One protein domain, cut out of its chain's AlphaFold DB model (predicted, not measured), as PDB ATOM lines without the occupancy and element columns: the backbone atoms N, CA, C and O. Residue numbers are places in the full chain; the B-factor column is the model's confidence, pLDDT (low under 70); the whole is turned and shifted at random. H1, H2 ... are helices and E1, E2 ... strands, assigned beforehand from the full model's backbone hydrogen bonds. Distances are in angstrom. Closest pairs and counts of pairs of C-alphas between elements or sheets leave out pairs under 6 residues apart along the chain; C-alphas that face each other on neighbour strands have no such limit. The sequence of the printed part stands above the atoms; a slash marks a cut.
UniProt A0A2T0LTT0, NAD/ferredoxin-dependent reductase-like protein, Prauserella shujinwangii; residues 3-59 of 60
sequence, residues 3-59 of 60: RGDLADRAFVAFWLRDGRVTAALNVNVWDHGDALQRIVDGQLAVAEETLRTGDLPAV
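AT A GLANCE: This is residues 3 to 59 of the 60 residues of the protein "NAD/ferredoxin-dependent reductase-like protein" of Prauserella shujinwangii (UniProt A0A2T0LTT0). A small antiparallel sheet of three strands forms a wall, with two long strands, E2 and E3, side by side and a short one, E1, at one edge; helix H1 lies over E3 on one face, the short helix H2 stands beside the E1 edge, and the other face is bare. After H2, residues 54 to 59 turn back toward H1. The printed part has 57 residues with three named strands and two named helices, in the order E1 E2 E3 H1 H2 along the chain, and its class is mixed, helices and strands. It is compact, with a radius of gyration of the C-alphas of 10.5 A and spans of 29 by 20 by 17 A.

HOW THE PARTS SIT: The sheet is made of E1, residues 3 to 5, E2, residues 10 to 17, and E3, residues 20 to 27, in the order E1, E2, E3. It is a meander, each strand the antiparallel neighbour of the one before. E2, the inner strand, and E3 form a hairpin, with 161 degrees between their directions; N 13 and O 25 are within hydrogen-bond range at 2.8 A, and N 22 and O 15 at 2.9 A. E3 bends by 54 degrees at residue 23. E1 and E2 form a hairpin too, at 145 degrees, with N 3 and O 12 2.8 A apart and N 5 and O 10 3.0 A apart. The edge strands E1 and E3 are apart. H1, residues 33 to 41, is on the sheet at a height over the sheet of 8.1 A. It is over E3 and runs along the strands, at 10 degrees to E3 on the local plane. H1 and E3 touch, their closest C-alphas being those of Thr 22 and Val 40, 5.4 A apart. H2, residues 48 to 53, is on the sheet at the sheet's level. It touches E1, the closest C-alphas being those of Arg 3 and Arg 52, 4.9 A apart. E2 and H2 are near each other, with 8 pairs of C-alphas within 10 A. H1 and H2 are apart. In H1 and H2 every O i to N i+4 pair is within hydrogen-bond range.

IN THESE COORDINATES: E2 is 23.8 A long from its first to its last C-alpha, from C-alpha 10 at (148.268, 122.827, 119.690) to C-alpha 17 at (133.204, 124.990, 137.949). E3 measures 20.8 A and E1 7.0 A, with C-alpha 3 at (147.195, 121.698, 128.269). H1 measures 12.1 A. H2 measures 8.8 A and ends with C-alpha 53 at (149.984, 116.166, 131.954).

THE WHOLE: The two C-alphas farthest apart are those of Ala 7 and Gly 42, 30.2 A. The links E1 to E2, E2 to E3 and E3 to H1 are tight, and H1 to H2 is short. The printed part has no cut. Its mean pLDDT is 95.6, and no printed residue is under 70.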
ATOM      1  N   ARG A   3     146.233 122.783 128.522       95.38
ATOM      2  CA  ARG A   3     147.195 121.698 128.269       95.38
ATOM      3  C   ARG A   3     147.787 121.880 126.875       95.38
ATOM      4  O   ARG A   3     147.015 121.979 125.926       95.38
ATOM      5  N   GLY A   4     149.109 121.833 126.740       95.19
ATOM      6  CA  GLY A   4     149.803 122.003 125.458       95.19
ATOM      7  C   GLY A   4     150.345 123.418 125.266       95.19
ATOM      8  O   GLY A   4     150.565 124.133 126.246       95.19
ATOM      9  N   ASP A   5     150.562 123.806 124.011       95.62
ATOM     10  CA  ASP A   5     151.261 125.038 123.645       95.62
ATOM     11  C   ASP A   5     150.336 126.014 122.890       95.62
ATOM     12  O   ASP A   5     149.707 125.682 121.879       95.62
ATOM     13  N   LEU A   6     150.239 127.244 123.406       95.38
ATOM     14  CA  LEU A   6     149.439 128.315 122.811       95.38
ATOM     15  C   LEU A   6     150.115 128.963 121.592       95.38
ATOM     16  O   LEU A   6     149.409 129.401 120.683       95.38
ATOM     17  N   ALA A   7     151.447 129.038 121.566       97.00
ATOM     18  CA  ALA A   7     152.217 129.591 120.456       97.00
ATOM     19  C   ALA A   7     152.101 128.698 119.214       97.00
ATOM     20  O   ALA A   7     151.824 129.202 118.123       97.00
ATOM     21  N   ASP A   8     152.181 127.380 119.405       95.69
ATOM     22  CA  ASP A   8     152.028 126.394 118.327       95.69
ATOM     23  C   ASP A   8     150.562 126.137 117.950       95.69
ATOM     24  O   ASP A   8     150.269 125.472 116.954       95.69
ATOM     25  N   ARG A   9     149.616 126.691 118.724       95.94
ATOM     26  CA  ARG A   9     148.165 126.489 118.563       95.94
ATOM     27  C   ARG A   9     147.791 125.008 118.621       95.94
ATOM     28  O   ARG A   9     146.887 124.581 117.906       95.94
ATOM     29  N   ALA A  10     148.483 124.248 119.460       96.12
ATOM     30  CA  ALA A  10     148.268 122.827 119.690       96.12
ATOM     31  C   ALA A  10     147.976 122.625 121.178       96.12
ATOM     32  O   ALA A  10     148.874 122.387 121.990       96.12
ATOM     33  N   PHE A  11     146.710 122.804 121.556       96.50
ATOM     34  CA  PHE A  11     146.318 122.790 122.960       96.50
ATOM     35  C   PHE A  11     144.871 122.354 123.184       96.50
ATOM     36  O   PHE A  11     144.022 122.377 122.291       96.50
ATOM     37  N   VAL A  12     144.593 121.995 124.433       97.00
ATOM     38  CA  VAL A  12     143.245 121.800 124.962       97.00
ATOM     39  C   VAL A  12     143.012 122.800 126.087       97.00
ATOM     40  O   VAL A  12     143.823 122.915 127.007       97.00
ATOM     41  N   ALA A  13     141.904 123.531 126.023       97.38
ATOM     42  CA  ALA A  13     141.437 124.405 127.085       97.38
ATOM     43  C   ALA A  13     140.255 123.762 127.816       97.38
ATOM     44  O   ALA A  13     139.323 123.267 127.188       97.38
ATOM     45  N   PHE A  14     140.288 123.808 129.145       97.94
ATOM     46  CA  PHE A  14     139.241 123.308 130.029       97.94
ATOM     47  C   PHE A  14     138.635 124.456 130.827       97.94
ATOM     48  O   PHE A  14     139.362 125.276 131.411       97.94
ATOM     49  N   TRP A  15     137.310 124.464 130.913       98.31
ATOM     50  CA  TRP A  15     136.560 125.319 131.822       98.31
ATOM     51  C   TRP A  15     136.102 124.487 133.005       98.31
ATOM     52  O   TRP A  15     135.578 123.387 132.828       98.31
ATOM     53  N   LEU A  16     136.333 125.018 134.205       97.06
ATOM     54  CA  LEU A  16     136.004 124.342 135.446       97.06
ATOM     55  C   LEU A  16     135.012 125.162 136.262       97.06
ATOM     56  O   LEU A  16     135.115 126.388 136.345       97.06
ATOM     57  N   ARG A  17     134.098 124.456 136.924       96.69
ATOM     58  CA  ARG A  17     133.204 124.990 137.949       96.69
ATOM     59  C   ARG A  17     133.219 124.038 139.136       96.69
ATOM     60  O   ARG A  17     132.952 122.855 138.966       96.69
ATOM     61  N   ASP A  18     133.582 124.541 140.313       94.81
ATOM     62  CA  ASP A  18     133.629 123.747 141.550       94.81
ATOM     63  C   ASP A  18     134.473 122.456 141.407       94.81
ATOM     64  O   ASP A  18     134.100 121.379 141.863       94.81
ATOM     65  N   GLY A  19     135.611 122.561 140.704       92.50
ATOM     66  CA  GLY A  19     136.533 121.447 140.440       92.50
ATOM     67  C   GLY A  19     136.084 120.463 139.352       92.50
ATOM     68  O   GLY A  19     136.806 119.511 139.064       92.50
ATOM     69  N   ARG A  20     134.920 120.683 138.728       97.19
ATOM     70  CA  ARG A  20     134.368 119.845 137.654       97.19
ATOM     71  C   ARG A  20     134.585 120.470 136.293       97.19
ATOM     72  O   ARG A  20     134.426 121.680 136.150       97.19
ATOM     73  N   VAL A  21     134.898 119.655 135.292       98.19
ATOM     74  CA  VAL A  21     135.029 120.121 133.908       98.19
ATOM     75  C   VAL A  21     133.642 120.325 133.308       98.19
ATOM     76  O   VAL A  21     132.847 119.398 133.248       98.19
ATOM     77  N   THR A  22     133.342 121.541 132.864       98.31
ATOM     78  CA  THR A  22     132.033 121.889 132.283       98.31
ATOM     79  C   THR A  22     132.082 122.098 130.778       98.31
ATOM     80  O   THR A  22     131.044 122.115 130.130       98.31
ATOM     81  N   ALA A  23     133.274 122.319 130.231       98.31
ATOM     82  CA  ALA A  23     133.505 122.427 128.801       98.31
ATOM     83  C   ALA A  23     134.977 122.154 128.488       98.31
ATOM     84  O   ALA A  23     135.860 122.386 129.324       98.31
ATOM     85  N   ALA A  24     135.229 121.731 127.253       97.56
ATOM     86  CA  ALA A  24     136.559 121.610 126.686       97.56
ATOM     87  C   ALA A  24     136.576 122.167 125.257       97.56
ATOM     88  O   ALA A  24     135.611 122.020 124.510       97.56
ATOM     89  N   LEU A  25     137.685 122.800 124.885       96.75
ATOM     90  CA  LEU A  25     137.988 123.244 123.529       96.75
ATOM     91  C   LEU A  25     139.312 122.624 123.146       96.75
ATOM     92  O   LEU A  25     140.297 122.736 123.871       96.75
ATOM     93  N   ASN A  26     139.330 122.016 121.983       95.19
ATOM     94  CA  ASN A  26     140.491 121.384 121.415       95.19
ATOM     95  C   ASN A  26     140.922 122.197 120.180       95.19
ATOM     96  O   ASN A  26     140.081 122.622 119.390       95.19
ATOM     97  N   VAL A  27     142.224 122.460 120.042       96.81
ATOM     98  CA  VAL A  27     142.797 123.206 118.914       96.81
ATOM     99  C   VAL A  27     143.987 122.423 118.375       96.81
ATOM    100  O   VAL A  27     144.964 122.228 119.092       96.81
ATOM    101  N   ASN A  28     143.880 121.958 117.127       95.12
ATOM    102  CA  ASN A  28     144.891 121.161 116.411       95.12
ATOM    103  C   ASN A  28     145.445 119.942 117.177       95.12
ATOM    104  O   ASN A  28     146.557 119.491 116.919       95.12
ATOM    105  N   VAL A  29     144.663 119.390 118.101       92.94
ATOM    106  CA  VAL A  29     144.905 118.089 118.741       92.94
ATOM    107  C   VAL A  29     143.850 117.120 118.192       92.94
ATOM    108  O   VAL A  29     142.776 117.561 117.804       92.94
ATOM    109  N   TRP A  30     144.097 115.816 118.110       89.19
ATOM    110  CA  TRP A  30     143.083 114.876 117.580       89.19
ATOM    111  C   TRP A  30     142.871 113.645 118.467       89.19
ATOM    112  O   TRP A  30     141.789 113.065 118.460       89.19
ATOM    113  N   ASP A  31     143.831 113.323 119.333       86.31
ATOM    114  CA  ASP A  31     143.883 112.042 120.054       86.31
ATOM    115  C   ASP A  31     142.918 111.924 121.249       86.31
ATOM    116  O   ASP A  31     142.898 110.906 121.940       86.31
ATOM    117  N   HIS A  32     142.148 112.969 121.563       90.81
ATOM    118  CA  HIS A  32     141.423 113.060 122.838       90.81
ATOM    119  C   HIS A  32     139.916 113.300 122.708       90.81
ATOM    120  O   HIS A  32     139.269 113.493 123.732       90.81
ATOM    121  N   GLY A  33     139.336 113.276 121.502       92.50
ATOM    122  CA  GLY A  33     137.918 113.609 121.278       92.50
ATOM    123  C   GLY A  33     136.948 112.878 122.218       92.50
ATOM    124  O   GLY A  33     136.240 113.525 122.992       92.50
ATOM    125  N   ASP A  34     136.992 111.544 122.228       94.88
ATOM    126  CA  ASP A  34     136.091 110.712 123.042       94.88
ATOM    127  C   ASP A  34     136.272 110.932 124.551       94.88
ATOM    128  O   ASP A  34     135.305 110.954 125.314       94.88
ATOM    129  N   ALA A  35     137.520 111.110 124.996       96.12
ATOM    130  CA  ALA A  35     137.827 111.376 126.397       96.12
ATOM    131  C   ALA A  35     137.288 112.746 126.831       96.12
ATOM    132  O   ALA A  35     136.649 112.859 127.876       96.12
ATOM    133  N   LEU A  36     137.498 113.781 126.010       96.69
ATOM    134  CA  LEU A  36     136.997 115.129 126.280       96.69
ATOM    135  C   LEU A  36     135.471 115.149 126.349       96.69
ATOM    136  O   LEU A  36     134.927 115.752 127.272       96.69
ATOM    137  N   GLN A  37     134.797 114.457 125.427       96.88
ATOM    138  CA  GLN A  37     133.344 114.337 125.456       96.88
ATOM    139  C   GLN A  37     132.870 113.687 126.761       96.88
ATOM    140  O   GLN A  37     132.056 114.272 127.466       96.88
ATOM    141  N   ARG A  38     133.431 112.531 127.142       97.38
ATOM    142  CA  ARG A  38     133.040 111.826 128.375       97.38
ATOM    143  C   ARG A  38     133.254 112.672 129.631       97.38
ATOM    144  O   ARG A  38     132.389 112.710 130.504       97.38
ATOM    145  N   ILE A  39     134.394 113.361 129.719       97.56
ATOM    146  CA  ILE A  39     134.733 114.227 130.854       97.56
ATOM    147  C   ILE A  39     133.728 115.381 130.987       97.56
ATOM    148  O   ILE A  39     133.291 115.680 132.102       97.56
ATOM    149  N   VAL A  40     133.369 116.020 129.868       97.94
ATOM    150  CA  VAL A  40     132.422 117.146 129.831       97.94
ATOM    151  C   VAL A  40     130.994 116.674 130.112       97.94
ATOM    152  O   VAL A  40     130.348 117.230 130.998       97.94
ATOM    153  N   ASP A  41     130.529 115.625 129.430       98.06
ATOM    154  CA  ASP A  41     129.177 115.072 129.585       98.06
ATOM    155  C   ASP A  41     128.933 114.579 131.022       98.06
ATOM    156  O   ASP A  41     127.854 114.770 131.582       98.06
ATOM    157  N   GLY A  42     129.953 113.984 131.651       97.69
ATOM    158  CA  GLY A  42     129.895 113.517 133.037       97.69
ATOM    159  C   GLY A  42     130.146 114.595 134.094       97.69
ATOM    160  O   GLY A  42     130.045 114.302 135.287       97.69
ATOM    161  N   GLN A  43     130.518 115.816 133.692       97.69
ATOM    162  CA  GLN A  43     130.986 116.882 134.586       97.69
ATOM    163  C   GLN A  43     131.971 116.362 135.647       97.69
ATOM    164  O   GLN A  43     131.806 116.564 136.864       97.69
ATOM    165  N   LEU A  44     132.976 115.611 135.186       98.06
ATOM    166  CA  LEU A  44     133.877 114.887 136.072       98.06
ATOM    167  C   LEU A  44     134.729 115.861 136.889       98.06
ATOM    168  O   LEU A  44     135.223 116.872 136.382       98.06
ATOM    169  N   ALA A  45     134.903 115.540 138.173       97.19
ATOM    170  CA  ALA A  45     135.870 116.210 139.028       97.19
ATOM    171  C   ALA A  45     137.248 115.604 138.749       97.19
ATOM    172  O   ALA A  45     137.515 114.467 139.137       97.19
ATOM    173  N   VAL A  46     138.100 116.344 138.041       95.94
ATOM    174  CA  VAL A  46     139.415 115.870 137.597       95.94
ATOM    175  C   VAL A  46     140.481 116.757 138.218       95.94
ATOM    176  O   VAL A  46     140.377 117.983 138.180       95.94
ATOM    177  N   ALA A  47     141.508 116.139 138.801       95.06
ATOM    178  CA  ALA A  47     142.630 116.877 139.359       95.06
ATOM    179  C   ALA A  47     143.319 117.707 138.266       95.06
ATOM    180  O   ALA A  47     143.517 117.239 137.144       95.06
ATOM    181  N   GLU A  48     143.718 118.933 138.611       93.94
ATOM    182  CA  GLU A  48     144.347 119.846 137.653       93.94
ATOM    183  C   GLU A  48     145.603 119.226 137.025       93.94
ATOM    184  O   GLU A  48     145.800 119.320 135.824       93.94
ATOM    185  N   GLU A  49     146.418 118.507 137.797       95.19
ATOM    186  CA  GLU A  49     147.617 117.864 137.250       95.19
ATOM    187  C   GLU A  49     147.278 116.812 136.181       95.19
ATOM    188  O   GLU A  49     147.889 116.781 135.113       95.19
ATOM    189  N   THR A  50     146.222 116.021 136.391       95.62
ATOM    190  CA  THR A  50     145.743 115.051 135.398       95.62
ATOM    191  C   THR A  50     145.295 115.738 134.110       95.62
ATOM    192  O   THR A  50     145.633 115.281 133.020       95.62
ATOM    193  N   LEU A  51     144.596 116.872 134.210       96.06
ATOM    194  CA  LEU A  51     144.218 117.653 133.032       96.06
ATOM    195  C   LEU A  51     145.450 118.214 132.296       96.06
ATOM    196  O   LEU A  51     145.419 118.357 131.073       96.06
ATOM    197  N   ARG A  52     146.549 118.502 133.009       95.44
ATOM    198  CA  ARG A  52     147.730 119.192 132.466       95.44
ATOM    199  C   ARG A  52     148.662 118.236 131.749       95.44
ATOM    200  O   ARG A  52     149.142 118.555 130.667       95.44
ATOM    201  N   THR A  53     148.918 117.089 132.363       94.88
ATOM    202  CA  THR A  53     149.984 116.166 131.954       94.88
ATOM    203  C   THR A  53     149.526 114.708 131.926       94.88
ATOM    204  O   THR A  53     150.179 113.884 131.292       94.88
ATOM    205  N   GLY A  54     148.392 114.382 132.552       94.62
ATOM    206  CA  GLY A  54     147.888 113.013 132.677       94.62
ATOM    207  C   GLY A  54     147.290 112.416 131.400       94.62
ATOM    208  O   GLY A  54     147.143 113.084 130.374       94.62
ATOM    209  N   ASP A  55     146.929 111.139 131.486       94.31
ATOM    210  CA  ASP A  55     146.251 110.388 130.429       94.31
ATOM    211  C   ASP A  55     144.738 110.651 130.475       94.31
ATOM    212  O   ASP A  55     144.034 110.134 131.341       94.31
ATOM    213  N   LEU A  56     144.239 111.503 129.572       94.44
ATOM    214  CA  LEU A  56     142.818 111.869 129.516       94.44
ATOM    215  C   LEU A  56     141.909 110.666 129.196       94.44
ATOM    216  O   LEU A  56     140.879 110.537 129.854       94.44
ATOM    217  N   PRO A  57     142.257 109.767 128.251       94.38
ATOM    218  CA  PRO A  57     141.559 108.494 128.059       94.38
ATOM    219  C   PRO A  57     141.350 107.636 129.312       94.38
ATOM    220  O   PRO A  57     140.347 106.931 129.375       94.38
ATOM    221  N   ALA A  58     142.252 107.692 130.297       94.00
ATOM    222  CA  ALA A  58     142.131 106.938 131.548       94.00
ATOM    223  C   ALA A  58     141.228 107.616 132.600       94.00
ATOM    224  O   ALA A  58     141.008 107.060 133.680       94.00
ATOM    225  N   VAL A  59     140.719 108.820 132.323       92.12
ATOM    226  CA  VAL A  59     139.810 109.539 133.218       92.12
ATOM    227  C   VAL A  59     138.373 109.087 132.971       92.12
ATOM    228  O   VAL A  59     137.752 109.504 131.993       92.12
TER     229      VAL A  59